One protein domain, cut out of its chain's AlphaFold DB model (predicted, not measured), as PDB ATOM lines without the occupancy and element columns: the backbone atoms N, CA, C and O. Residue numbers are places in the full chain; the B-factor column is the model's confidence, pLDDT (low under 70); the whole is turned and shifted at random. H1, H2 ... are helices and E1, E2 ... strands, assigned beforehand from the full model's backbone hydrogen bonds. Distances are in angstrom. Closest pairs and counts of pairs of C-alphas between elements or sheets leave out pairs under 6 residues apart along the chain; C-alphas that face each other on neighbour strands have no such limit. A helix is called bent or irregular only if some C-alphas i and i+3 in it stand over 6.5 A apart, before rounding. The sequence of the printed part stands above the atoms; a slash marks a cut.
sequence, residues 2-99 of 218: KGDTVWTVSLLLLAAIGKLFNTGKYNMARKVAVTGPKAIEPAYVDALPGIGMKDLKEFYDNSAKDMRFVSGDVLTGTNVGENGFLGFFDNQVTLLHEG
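Overview. This is residues 2 to 99 of the 218 residues of a protein of Bacteroides sp. CAG:709 (UniProt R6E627). A strongly twisted four-stranded sheet has the short helix H2 over one face, while helix H1 sits off at one end and only grazes the sheet. Before H1 a tail, residues 2 to 8, sticks out free; a looped link of 20 residues, 72 to 91, joins E3 to E4. The printed part has 98 residues, with H1, E1, E2, H2, E3 and E4 along it, mixed in class with under half of the residues in named elements. The mixed sheet has the order E2, E1, E4, E3; the whole is loose and flat, with a radius of gyration of the C-alphas of 15.6 A and spans of 48 by 39 by 20 A.

Arrangement. H1, residues 11 to 23, is only just on the sheet, with 5 pairs of C-alphas within 10 A; its closest C-alpha pair with E1, residues 30 to 35, is Leu 12 and Arg 30, 6.9 A. E1 and E2, residues 43 to 47, form an antiparallel hairpin, with N 32 and O 45 at 2.8 A. H2, residues 53 to 59, is irregular, C-alphas 55 and 58 being 8.0 A apart; its height over the sheet is 8.5 A. It is only just over E1, with 3 C-alphas, and only just across the strands, at 62 degrees to E1 on the local plane. Its closest C-alpha pair with E1 is Phe 59 and Val 34, 7.4 A. E3, residues 67 to 71, and E4, residues 92 to 97, form an antiparallel hairpin, with N 70 and O 94 at 2.9 A. E4 is parallel to E1, with N 93 and O 33 at 2.8 A. E2, H2 and E3 make a split strand-helix-strand unit, two strands running the same way with E1 and E4 between them, and its crossover is right-handed. In H1 every O i to N i+4 pair is within hydrogen-bond range; in H2 0 of 3 are, beside 3 of 4 O i to N i+3 pairs.

Along the chain. H1 begins at C-alpha 11 (163.433, 170.325, 147.851) and is 18.3 A long. E1 is 15.7 A, E2 12.1 A, H2 9.8 A and E3 13.1 A long. E4, 16.6 A, ends at C-alpha 97 (179.396, 186.751, 167.338).

Size, cuts and confidence. The C-alphas farthest apart, those of Gly 3 and Ser 63, are 54.6 A apart. The printed part has no cut, and the link from E3 to E4 is long. The mean pLDDT of the printed part is 93.7; residue 2 is under 70.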
ATOM      1  N   LYS A   2     143.275 161.355 163.305       53.53
ATOM      2  CA  LYS A   2     143.703 159.990 163.675       53.53
ATOM      3  C   LYS A   2     143.643 159.135 162.409       53.53
ATOM      4  O   LYS A   2     142.545 158.883 161.927       53.53
ATOM      5  N   GLY A   3     144.802 158.737 161.877       71.00
ATOM      6  CA  GLY A   3     144.912 157.781 160.764       71.00
ATOM      7  C   GLY A   3     145.700 158.243 159.534       71.00
ATOM      8  O   GLY A   3     146.068 157.394 158.728       71.00
ATOM      9  N   ASP A   4     146.009 159.537 159.402       79.25
ATOM     10  CA  ASP A   4     146.742 160.054 158.243       79.25
ATOM     11  C   ASP A   4     148.241 160.165 158.548       79.25
ATOM     12  O   ASP A   4     148.648 160.836 159.495       79.25
ATOM     13  N   THR A   5     149.073 159.514 157.733       81.94
ATOM     14  CA  THR A   5     150.534 159.649 157.786       81.94
ATOM     15  C   THR A   5     150.995 160.572 156.668       81.94
ATOM     16  O   THR A   5     150.872 160.240 155.488       81.94
ATOM     17  N   VAL A   6     151.563 161.718 157.039       85.12
ATOM     18  CA  VAL A   6     152.136 162.681 156.094       85.12
ATOM     19  C   VAL A   6     153.650 162.501 156.055       85.12
ATOM     20  O   VAL A   6     154.312 162.546 157.086       85.12
ATOM     21  N   TRP A   7     154.199 162.306 154.857       90.31
ATOM     22  CA  TRP A   7     155.642 162.260 154.631       90.31
ATOM     23  C   TRP A   7     156.120 163.603 154.091       90.31
ATOM     24  O   TRP A   7     155.504 164.163 153.183       90.31
ATOM     25  N   THR A   8     157.240 164.096 154.607       90.69
ATOM     26  CA  THR A   8     157.872 165.332 154.141       90.69
ATOM     27  C   THR A   8     159.247 165.034 153.547       90.69
ATOM     28  O   THR A   8     159.937 164.091 153.933       90.69
ATOM     29  N   VAL A   9     159.645 165.822 152.550       93.94
ATOM     30  CA  VAL A   9     160.974 165.752 151.938       93.94
ATOM     31  C   VAL A   9     161.408 167.155 151.532       93.94
ATOM     32  O   VAL A   9     160.612 167.933 151.008       93.94
ATOM     33  N   SER A  10     162.674 167.493 151.770       92.44
ATOM     34  CA  SER A  10     163.202 168.794 151.359       92.44
ATOM     35  C   SER A  10     163.352 168.875 149.839       92.44
ATOM     36  O   SER A  10     163.607 167.877 149.160       92.44
ATOM     37  N   LEU A  11     163.265 170.088 149.290       93.19
ATOM     38  CA  LEU A  11     163.433 170.325 147.851       93.19
ATOM     39  C   LEU A  11     164.785 169.816 147.323       93.19
ATOM     40  O   LEU A  11     164.876 169.309 146.207       93.19
ATOM     41  N   LEU A  12     165.839 169.918 148.137       92.62
ATOM     42  CA  LEU A  12     167.186 169.489 147.764       92.62
ATOM     43  C   LEU A  12     167.322 167.963 147.767       92.62
ATOM     44  O   LEU A  12     167.952 167.412 146.863       92.62
ATOM     45  N   LEU A  13     166.680 167.276 148.719       93.69
ATOM     46  CA  LEU A  13     166.599 165.814 148.715       93.69
ATOM     47  C   LEU A  13     165.766 165.307 147.540       93.69
ATOM     48  O   LEU A  13     166.184 164.372 146.864       93.69
ATOM     49  N   LEU A  14     164.644 165.960 147.233       95.12
ATOM     50  CA  LEU A  14     163.834 165.627 146.063       95.12
ATOM     51  C   LEU A  14     164.649 165.750 144.765       95.12
ATOM     52  O   LEU A  14     164.624 164.850 143.923       95.12
ATOM     53  N   ALA A  15     165.433 166.823 144.625       93.81
ATOM     54  CA  ALA A  15     166.332 167.000 143.490       93.81
ATOM     55  C   ALA A  15     167.429 165.919 143.430       93.81
ATOM     56  O   ALA A  15     167.751 165.431 142.344       93.81
ATOM     57  N   ALA A  16     167.993 165.519 144.574       94.31
ATOM     58  CA  ALA A  16     168.983 164.445 144.652       94.31
ATOM     59  C   ALA A  16     168.389 163.081 144.256       94.31
ATOM     60  O   ALA A  16     169.000 162.355 143.469       94.31
ATOM     61  N   ILE A  17     167.173 162.768 144.718       96.06
ATOM     62  CA  ILE A  17     166.420 161.569 144.319       96.06
ATOM     63  C   ILE A  17     166.203 161.572 142.801       96.06
ATOM     64  O   ILE A  17     166.520 160.591 142.129       96.06
ATOM     65  N   GLY A  18     165.746 162.692 142.231       96.06
ATOM     66  CA  GLY A  18     165.570 162.823 140.782       96.06
ATOM     67  C   GLY A  18     166.868 162.593 139.996       96.06
ATOM     68  O   GLY A  18     166.877 161.866 139.002       96.06
ATOM     69  N   LYS A  19     167.997 163.150 140.459       95.69
ATOM     70  CA  LYS A  19     169.321 162.917 139.848       95.69
ATOM     71  C   LYS A  19     169.735 161.446 139.905       95.69
ATOM     72  O   LYS A  19     170.272 160.943 138.915       95.69
ATOM     73  N   LEU A  20     169.480 160.764 141.022       97.50
ATOM     74  CA  LEU A  20     169.788 159.344 141.186       97.50
ATOM     75  C   LEU A  20     169.053 158.497 140.145       97.50
ATOM     76  O   LEU A  20     169.696 157.724 139.441       97.50
ATOM     77  N   PHE A  21     167.740 158.682 139.991       97.69
ATOM     78  CA  PHE A  21     166.952 157.923 139.013       97.69
ATOM     79  C   PHE A  21     167.305 158.258 137.559       97.69
ATOM     80  O   PHE A  21     167.320 157.364 136.718       97.69
ATOM     81  N   ASN A  22     167.654 159.513 137.259       97.38
ATOM     82  CA  ASN A  22     168.012 159.922 135.899       97.38
ATOM     83  C   ASN A  22     169.417 159.474 135.472       97.38
ATOM     84  O   ASN A  22     169.656 159.258 134.287       97.38
ATOM     85  N   THR A  23     170.370 159.389 136.404       97.06
ATOM     86  CA  THR A  23     171.790 159.157 136.071       97.06
ATOM     87  C   THR A  23     172.337 157.823 136.569       97.06
ATOM     88  O   THR A  23     173.437 157.435 136.175       97.06
ATOM     89  N   GLY A  24     171.621 157.143 137.468       97.00
ATOM     90  CA  GLY A  24     172.108 155.970 138.197       97.00
ATOM     91  C   GLY A  24     173.215 156.283 139.211       97.00
ATOM     92  O   GLY A  24     173.815 155.360 139.756       97.00
ATOM     93  N   LYS A  25     173.528 157.564 139.455       95.69
ATOM     94  CA  LYS A  25     174.607 157.995 140.353       95.69
ATOM     95  C   LYS A  25     174.048 158.778 141.531       95.69
ATOM     96  O   LYS A  25     173.317 159.750 141.359       95.69
ATOM     97  N   TYR A  26     174.448 158.384 142.733       93.75
ATOM     98  CA  TYR A  26     174.127 159.115 143.951       93.75
ATOM     99  C   TYR A  26     174.916 160.430 144.014       93.75
ATOM    100  O   TYR A  26     176.145 160.422 143.964       93.75
ATOM    101  N   ASN A  27     174.210 161.561 144.103       93.56
ATOM    102  CA  ASN A  27     174.812 162.890 144.184       93.56
ATOM    103  C   ASN A  27     173.997 163.809 145.107       93.56
ATOM    104  O   ASN A  27     172.873 164.184 144.778       93.56
ATOM    105  N   MET A  28     174.614 164.204 146.220       94.06
ATOM    106  CA  MET A  28     174.036 165.086 147.242       94.06
ATOM    107  C   MET A  28     174.591 166.513 147.204       94.06
ATOM    108  O   MET A  28     174.321 167.294 148.113       94.06
ATOM    109  N   ALA A  29     175.378 166.861 146.183       94.38
ATOM    110  CA  ALA A  29     175.905 168.210 146.038       94.38
ATOM    111  C   ALA A  29     174.751 169.213 145.934       94.38
ATOM    112  O   ALA A  29     173.846 169.069 145.095       94.38
ATOM    113  N   ARG A  30     174.799 170.223 146.800       94.00
ATOM    114  CA  ARG A  30     173.768 171.245 146.965       94.00
ATOM    115  C   ARG A  30     174.398 172.607 147.207       94.00
ATOM    116  O   ARG A  30     175.537 172.707 147.655       94.00
ATOM    117  N   LYS A  31     173.622 173.653 146.938       95.06
ATOM    118  CA  LYS A  31     173.995 175.007 147.337       95.06
ATOM    119  C   LYS A  31     173.759 175.179 148.830       95.06
ATOM    120  O   LYS A  31     172.663 174.893 149.308       95.06
ATOM    121  N   VAL A  32     174.784 175.643 149.528       96.62
ATOM    122  CA  VAL A  32     174.753 175.985 150.949       96.62
ATOM    123  C   VAL A  32     174.954 177.487 151.074       96.62
ATOM    124  O   VAL A  32     175.882 178.038 150.483       96.62
ATOM    125  N   ALA A  33     174.067 178.157 151.802       97.56
ATOM    126  CA  ALA A  33     174.199 179.583 152.073       97.56
ATOM    127  C   ALA A  33     175.184 179.809 153.228       97.56
ATOM    128  O   ALA A  33     174.968 179.285 154.314       97.56
ATOM    129  N   VAL A  34     176.232 180.603 153.026       97.88
ATOM    130  CA  VAL A  34     177.111 181.077 154.105       97.88
ATOM    131  C   VAL A  34     176.674 182.488 154.475       97.88
ATOM    132  O   VAL A  34     176.654 183.383 153.630       97.88
ATOM    133  N   THR A  35     176.244 182.671 155.720       97.06
ATOM    134  CA  THR A  35     175.494 183.857 156.156       97.06
ATOM    135  C   THR A  35     175.900 184.310 157.558       97.06
ATOM    136  O   THR A  35     176.726 183.681 158.217       97.06
ATOM    137  N   GLY A  36     175.277 185.389 158.033       95.12
ATOM    138  CA  GLY A  36     175.411 185.903 159.394       95.12
ATOM    139  C   GLY A  36     176.289 187.156 159.482       95.12
ATOM    140  O   GLY A  36     177.045 187.441 158.555       95.12
ATOM    141  N   PRO A  37     176.202 187.934 160.578       93.44
ATOM    142  CA  PRO A  37     176.911 189.211 160.709       93.44
ATOM    143  C   PRO A  37     178.440 189.091 160.726       93.44
ATOM    144  O   PRO A  37     179.133 190.088 160.555       93.44
ATOM    145  N   LYS A  38     178.981 187.886 160.964       94.75
ATOM    146  CA  LYS A  38     180.428 187.619 160.947       94.75
ATOM    147  C   LYS A  38     180.926 186.994 159.641       94.75
ATOM    148  O   LYS A  38     182.111 186.682 159.547       94.75
ATOM    149  N   ALA A  39     180.060 186.836 158.642       95.12
ATOM    150  CA  ALA A  39     180.482 186.453 157.301       95.12
ATOM    151  C   ALA A  39     181.104 187.664 156.578       95.12
ATOM    152  O   ALA A  39     180.464 188.710 156.477       95.12
ATOM    153  N   ILE A  40     182.337 187.524 156.077       93.75
ATOM    154  CA  ILE A  40     183.062 188.605 155.377       93.75
ATOM    155  C   ILE A  40     182.375 188.929 154.041       93.75
ATOM    156  O   ILE A  40     182.182 190.097 153.714       93.75
ATOM    157  N   GLU A  41     181.934 187.900 153.312       91.31
ATOM    158  CA  GLU A  41     181.175 188.017 152.062       91.31
ATOM    159  C   GLU A  41     180.126 186.893 151.983       91.31
ATOM    160  O   GLU A  41     180.439 185.783 151.552       91.31
ATOM    161  N   PRO A  42     178.875 187.132 152.426       95.12
ATOM    162  CA  PRO A  42     177.820 186.126 152.349       95.12
ATOM    163  C   PRO A  42     177.601 185.631 150.915       95.12
ATOM    164  O   PRO A  42     177.393 186.428 149.998       95.12
ATOM    165  N   ALA A  43     177.607 184.313 150.721       96.94
ATOM    166  CA  ALA A  43     177.551 183.702 149.397       96.94
ATOM    167  C   ALA A  43     176.876 182.327 149.421       96.94
ATOM    168  O   ALA A  43     176.701 181.709 150.471       96.94
ATOM    169  N   TYR A  44     176.528 181.826 148.236       97.12
ATOM    170  CA  TYR A  44     176.154 180.427 148.050       97.12
ATOM    171  C   TYR A  44     177.361 179.633 147.565       97.12
ATOM    172  O   TYR A  44     177.940 179.964 146.530       97.12
ATOM    173  N   VAL A  45     177.680 178.548 148.262       95.94
ATOM    174  CA  VAL A  45     178.756 177.622 147.891       95.94
ATOM    175  C   VAL A  45     178.175 176.280 147.468       95.94
ATOM    176  O   VAL A  45     177.161 175.840 148.008       95.94
ATOM    177  N   ASP A  46     178.794 175.621 146.491       95.75
ATOM    178  CA  ASP A  46     178.452 174.240 146.154       95.75
ATOM    179  C   ASP A  46     179.196 173.306 147.118       95.75
ATOM    180  O   ASP A  46     180.425 173.276 147.147       95.75
ATOM    181  N   ALA A  47     178.446 172.566 147.932       95.31
ATOM    182  CA  ALA A  47     178.988 171.727 148.993       95.31
ATOM    183  C   ALA A  47     178.209 170.414 149.134       95.31
ATOM    184  O   ALA A  47     177.110 170.237 148.597       95.31
ATOM    185  N   LEU A  48     178.798 169.477 149.872       95.00
ATOM    186  CA  LEU A  48     178.133 168.254 150.308       95.00
ATOM    187  C   LEU A  48     177.591 168.437 151.735       95.00
ATOM    188  O   LEU A  48     178.166 169.208 152.512       95.00
ATOM    189  N   PRO A  49     176.520 167.715 152.116       94.25
ATOM    190  CA  PRO A  49     176.197 167.520 153.524       94.25
ATOM    191  C   PRO A  49     177.438 167.010 154.268       94.25
ATOM    192  O   PRO A  49     178.130 166.124 153.764       94.25
ATOM    193  N   GLY A  50     177.731 167.573 155.439       96.19
ATOM    194  CA  GLY A  50     178.939 167.243 156.194       96.19
ATOM    195  C   GLY A  50     180.199 168.009 155.789       96.19
ATOM    196  O   GLY A  50     181.273 167.624 156.235       96.19
ATOM    197  N   ILE A  51     180.115 169.069 154.971       96.88
ATOM    198  CA  ILE A  51     181.260 169.977 154.765       96.88
ATOM    199  C   ILE A  51     181.751 170.531 156.112       96.88
ATOM    200  O   ILE A  51     180.937 170.879 156.973       96.88
ATOM    201  N   GLY A  52     183.070 170.582 156.309       97.56
ATOM    202  CA  GLY A  52     183.663 171.097 157.538       97.56
ATOM    203  C   GLY A  52     183.594 172.618 157.589       97.56
ATOM    204  O   GLY A  52     183.801 173.290 156.580       97.56
ATOM    205  N   MET A  53     183.372 173.189 158.773       96.25
ATOM    206  CA  MET A  53     183.352 174.652 158.921       96.25
ATOM    207  C   MET A  53     184.709 175.276 158.563       96.25
ATOM    208  O   MET A  53     184.753 176.336 157.946       96.25
ATOM    209  N   LYS A  54     185.816 174.564 158.814       95.94
ATOM    210  CA  LYS A  54     187.169 174.948 158.369       95.94
ATOM    211  C   LYS A  54     187.351 175.025 156.858       95.94
ATOM    212  O   LYS A  54     188.218 175.765 156.391       95.94
ATOM    213  N   ASP A  55     186.555 174.287 156.092       95.62
ATOM    214  CA  ASP A  55     186.599 174.357 154.629       95.62
ATOM    215  C   ASP A  55     185.989 175.677 154.121       95.62
ATOM    216  O   ASP A  55     186.224 176.070 152.982       95.62
ATOM    217  N   LEU A  56     185.272 176.407 154.986       95.00
ATOM    218  CA  LEU A  56     184.681 177.720 154.716       95.00
ATOM    219  C   LEU A  56     185.544 178.890 155.225       95.00
ATOM    220  O   LEU A  56     185.050 180.011 155.319       95.00
ATOM    221  N   LYS A  57     186.829 178.662 155.534       93.94
ATOM    222  CA  LYS A  57     187.768 179.657 156.104       93.94
ATOM    223  C   LYS A  57     187.892 180.980 155.346       93.94
ATOM    224  O   LYS A  57     188.367 181.955 155.914       93.94
ATOM    225  N   GLU A  58     187.529 181.010 154.069       94.50
ATOM    226  CA  GLU A  58     187.565 182.220 153.238       94.50
ATOM    227  C   GLU A  58     186.375 183.153 153.521       94.50
ATOM    228  O   GLU A  58     186.435 184.339 153.212       94.50
ATOM    229  N   PHE A  59     185.318 182.644 154.160       95.12
ATOM    230  CA  PHE A  59     184.090 183.386 154.445       95.12
ATOM    231  C   PHE A  59     184.064 184.026 155.836       95.12
ATOM    232  O   PHE A  59     183.094 184.709 156.168       95.12
ATOM    233  N   TYR A  60     185.101 183.830 156.654       93.62
ATOM    234  CA  TYR A  60     185.158 184.353 158.015       93.62
ATOM    235  C   TYR A  60     186.565 184.772 158.444       93.62
ATOM    236  O   TYR A  60     187.576 184.341 157.891       93.62
ATOM    237  N   ASP A  61     186.632 185.632 159.460       92.00
ATOM    238  CA  ASP A  61     187.904 186.072 160.027       92.00
ATOM    239  C   ASP A  61     188.497 184.979 160.926       92.00
ATOM    240  O   ASP A  61     188.049 184.762 162.051       92.00
ATOM    241  N   ASN A  62     189.538 184.310 160.431       87.12
ATOM    242  CA  ASN A  62     190.254 183.248 161.145       87.12
ATOM    243  C   ASN A  62     190.990 183.742 162.407       87.12
ATOM    244  O   ASN A  62     191.452 182.927 163.205       87.12
ATOM    245  N   SER A  63     191.147 185.056 162.588       87.50
ATOM    246  CA  SER A  63     191.760 185.634 163.788       87.50
ATOM    247  C   SER A  63     190.753 185.901 164.914       87.50
ATOM    248  O   SER A  63     191.160 186.080 166.069       87.50
ATOM    249  N   ALA A  64     189.452 185.887 164.604       81.12
ATOM    250  CA  ALA A  64     188.386 186.112 165.570       81.12
ATOM    251  C   ALA A  64     188.252 184.913 166.521       81.12
ATOM    252  O   ALA A  64     188.141 183.763 166.102       81.12
ATOM    253  N   LYS A  65     188.256 185.183 167.830       80.75
ATOM    254  CA  LYS A  65     188.184 184.150 168.886       80.75
ATOM    255  C   LYS A  65     186.775 183.947 169.447       80.75
ATOM    256  O   LYS A  65     186.561 183.101 170.307       80.75
ATOM    257  N   ASP A  66     185.841 184.757 168.987       89.44
ATOM    258  CA  ASP A  66     184.504 184.997 169.520       89.44
ATOM    259  C   ASP A  66     183.433 184.710 168.458       89.44
ATOM    260  O   ASP A  66     182.424 185.415 168.362       89.44
ATOM    261  N   MET A  67     183.682 183.693 167.629       93.19
ATOM    262  CA  MET A  67     182.798 183.286 166.546       93.19
ATOM    263  C   MET A  67     182.017 182.025 166.901       93.19
ATOM    264  O   MET A  67     182.587 181.021 167.332       93.19
ATOM    265  N   ARG A  68     180.716 182.072 166.629       95.62
ATOM    266  CA  ARG A  68     179.826 180.921 166.678       95.62
ATOM    267  C   ARG A  68     179.582 180.394 165.276       95.62
ATOM    268  O   ARG A  68     179.202 181.157 164.386       95.62
ATOM    269  N   PHE A  69     179.735 179.086 165.117       97.25
ATOM    270  CA  PHE A  69     179.493 178.378 163.865       97.25
ATOM    271  C   PHE A  69     178.209 177.575 163.993       97.25
ATOM    272  O   PHE A  69     178.165 176.569 164.705       97.25
ATOM    273  N   VAL A  70     177.160 178.033 163.321       98.00
ATOM    274  CA  VAL A  70     175.850 177.389 163.355       98.00
ATOM    275  C   VAL A  70     175.628 176.618 162.061       98.00
ATOM    276  O   VAL A  70     175.708 177.186 160.971       98.00
ATOM    277  N   SER A  71     175.344 175.326 162.191       98.31
ATOM    278  CA  SER A  71     174.763 174.520 161.124       98.31
ATOM    279  C   SER A  71     173.258 174.775 161.094       98.31
ATOM    280  O   SER A  71     172.576 174.493 162.076       98.31
ATOM    281  N   GLY A  72     172.759 175.352 160.003       97.19
ATOM    282  CA  GLY A  72     171.390 175.844 159.880       97.19
ATOM    283  C   GLY A  72     171.267 177.357 160.084       97.19
ATOM    284  O   GLY A  72     172.234 178.121 159.956       97.19
ATOM    285  N   ASP A  73     170.042 177.799 160.352       95.56
ATOM    286  CA  ASP A  73     169.713 179.201 160.613       95.56
ATOM    287  C   ASP A  73     169.838 179.574 162.103       95.56
ATOM    288  O   ASP A  73     170.236 178.773 162.945       95.56
ATOM    289  N   VAL A  74     169.540 180.832 162.436       94.88
ATOM    290  CA  VAL A  74     169.683 181.373 163.800       94.88
ATOM    291  C   VAL A  74     168.589 180.942 164.777       94.88
ATOM    292  O   VAL A  74     168.747 181.169 165.974       94.88
ATOM    293  N   LEU A  75     167.468 180.420 164.286       95.12
ATOM    294  CA  LEU A  75     166.296 180.084 165.090       95.12
ATOM    295  C   LEU A  75     166.357 178.634 165.569       95.12
ATOM    296  O   LEU A  75     166.057 178.373 166.730       95.12
ATOM    297  N   THR A  76     166.760 177.717 164.692       95.56
ATOM    298  CA  THR A  76     166.711 176.263 164.943       95.56
ATOM    299  C   THR A  76     168.068 175.578 164.780       95.56
ATOM    300  O   THR A  76     168.232 174.412 165.138       95.56
ATOM    301  N   GLY A  77     169.059 176.286 164.232       96.00
ATOM    302  CA  GLY A  77     170.357 175.714 163.912       96.00
ATOM    303  C   GLY A  77     171.181 175.322 165.138       96.00
ATOM    304  O   GLY A  77     171.062 175.869 166.236       96.00
ATOM    305  N   THR A  78     172.099 174.382 164.926       96.88
ATOM    306  CA  THR A  78     172.955 173.827 165.980       96.88
ATOM    307  C   THR A  78     174.336 174.471 165.961       96.88
ATOM    308  O   THR A  78     174.968 174.574 164.911       96.88
ATOM    309  N   ASN A  79     174.855 174.868 167.128       96.81
ATOM    310  CA  ASN A  79     176.255 175.277 167.243       96.81
ATOM    311  C   ASN A  79     177.164 174.052 167.109       96.81
ATOM    312  O   ASN A  79     177.168 173.187 167.982       96.81
ATOM    313  N   VAL A  80     177.947 173.998 166.037       97.31
ATOM    314  CA  VAL A  80     178.875 172.890 165.764       97.31
ATOM    315  C   VAL A  80     180.336 173.275 166.012       97.31
ATOM    316  O   VAL A  80     181.211 172.410 166.028       97.31
ATOM    317  N   GLY A  81     180.605 174.563 166.249       95.19
ATOM    318  CA  GLY A  81     181.951 175.100 166.430       95.19
ATOM    319  C   GLY A  81     182.810 175.059 165.161       95.19
ATOM    320  O   GLY A  81     182.424 174.526 164.123       95.19
ATOM    321  N   GLU A  82     184.014 175.623 165.248       94.50
ATOM    322  CA  GLU A  82     184.930 175.743 164.101       94.50
ATOM    323  C   GLU A  82     185.359 174.375 163.540       94.50
ATOM    324  O   GLU A  82     185.544 174.210 162.342       94.50
ATOM    325  N   ASN A  83     185.502 173.363 164.400       95.88
ATOM    326  CA  ASN A  83     185.846 171.994 163.990       95.88
ATOM    327  C   ASN A  83     184.620 171.155 163.594       95.88
ATOM    328  O   ASN A  83     184.755 169.955 163.361       95.88
ATOM    329  N   GLY A  84     183.434 171.761 163.600       97.12
ATOM    330  CA  GLY A  84     182.180 171.101 163.294       97.12
ATOM    331  C   GLY A  84     181.939 170.912 161.805       97.12
ATOM    332  O   GLY A  84     182.727 171.324 160.950       97.12
ATOM    333  N   PHE A  85     180.792 170.310 161.508       98.12
ATOM    334  CA  PHE A  85     180.369 169.973 160.156       98.12
ATOM    335  C   PHE A  85     178.931 170.416 159.925       98.12
ATOM    336  O   PHE A  85     178.133 170.474 160.862       98.12
ATOM    337  N   LEU A  86     178.595 170.698 158.670       97.75
ATOM    338  CA  LEU A  86     177.221 170.963 158.260       97.75
ATOM    339  C   LEU A  86     176.358 169.704 158.427       97.75
ATOM    340  O   LEU A  86     176.691 168.637 157.908       97.75
ATOM    341  N   GLY A  87     175.218 169.843 159.094       96.56
ATOM    342  CA  GLY A  87     174.233 168.792 159.300       96.56
ATOM    343  C   GLY A  87     173.666 168.238 157.993       96.56
ATOM    344  O   GLY A  87     173.678 168.873 156.934       96.56
ATOM    345  N   PHE A  88     173.140 167.013 158.056       94.56
ATOM    346  CA  PHE A  88     172.642 166.331 156.861       94.56
ATOM    347  C   PHE A  88     171.469 167.077 156.208       94.56
ATOM    348  O   PHE A  88     171.446 167.236 154.986       94.56
ATOM    349  N   PHE A  89     170.529 167.595 156.999       93.19
ATOM    350  CA  PHE A  89     169.355 168.318 156.493       93.19
ATOM    351  C   PHE A  89     169.598 169.821 156.278       93.19
ATOM    352  O   PHE A  89     168.859 170.450 155.518       93.19
ATOM    353  N   ASP A  90     170.678 170.365 156.842       95.56
ATOM    354  CA  ASP A  90     170.965 171.800 156.855       95.56
ATOM    355  C   ASP A  90     171.543 172.302 155.533       95.56
ATOM    356  O   ASP A  90     172.466 171.722 154.962       95.56
ATOM    357  N   ASN A  91     171.035 173.435 155.054       95.12
ATOM    358  CA  ASN A  91     171.446 174.029 153.772       95.12
ATOM    359  C   ASN A  91     171.987 175.454 153.940       95.12
ATOM    360  O   ASN A  91     172.089 176.215 152.977       95.12
ATOM    361  N   GLN A  92     172.331 175.810 155.172       96.81
ATOM    362  CA  GLN A  92     172.853 177.109 155.553       96.81
ATOM    363  C   GLN A  92     173.903 176.924 156.647       96.81
ATOM    364  O   GLN A  92     173.776 176.044 157.494       96.81
ATOM    365  N   VAL A  93     174.929 177.762 156.616       97.94
ATOM    366  CA  VAL A  93     175.856 178.004 157.716       97.94
ATOM    367  C   VAL A  93     175.658 179.444 158.152       97.94
ATOM    368  O   VAL A  93     175.654 180.357 157.318       97.94
ATOM    369  N   THR A  94     175.496 179.653 159.454       97.94
ATOM    370  CA  THR A  94     175.359 180.993 160.021       97.94
ATOM    371  C   THR A  94     176.511 181.298 160.968       97.94
ATOM    372  O   THR A  94     176.754 180.578 161.936       97.94
ATOM    373  N   LEU A  95     177.220 182.384 160.676       96.94
ATOM    374  CA  LEU A  95     178.385 182.864 161.405       96.94
ATOM    375  C   LEU A  95     177.985 184.059 162.273       96.94
ATOM    376  O   LEU A  95     177.628 185.128 161.764       96.94
ATOM    377  N   LEU A  96     178.038 183.878 163.591       95.94
ATOM    378  CA  LEU A  96     177.621 184.887 164.568       95.94
ATOM    379  C   LEU A  96     178.773 185.281 165.490       95.94
ATOM    380  O   LEU A  96     179.753 184.558 165.646       95.94
ATOM    381  N   HIS A  97     178.618 186.425 166.149       94.25
ATOM    382  CA  HIS A  97     179.396 186.751 167.338       94.25
ATOM    383  C   HIS A  97     178.843 185.977 168.545       94.25
ATOM    384  O   HIS A  97     177.629 185.984 168.768       94.25
ATOM    385  N   GLU A  98     179.710 185.356 169.351       92.06
ATOM    386  CA  GLU A  98     179.279 184.614 170.547       92.06
ATOM    387  C   GLU A  98     178.617 185.546 171.579       92.06
ATOM    388  O   GLU A  98     177.669 185.153 172.249       92.06
ATOM    389  N   GLY A  99     179.021 186.818 171.682       84.50
ATOM    390  CA  GLY A  99     178.282 187.790 172.497       84.50
ATOM    391  C   GLY A  99     178.351 187.542 174.004       84.50
ATOM    392  O   GLY A  99     177.394 187.838 174.712       84.50
TER     393      GLY A  99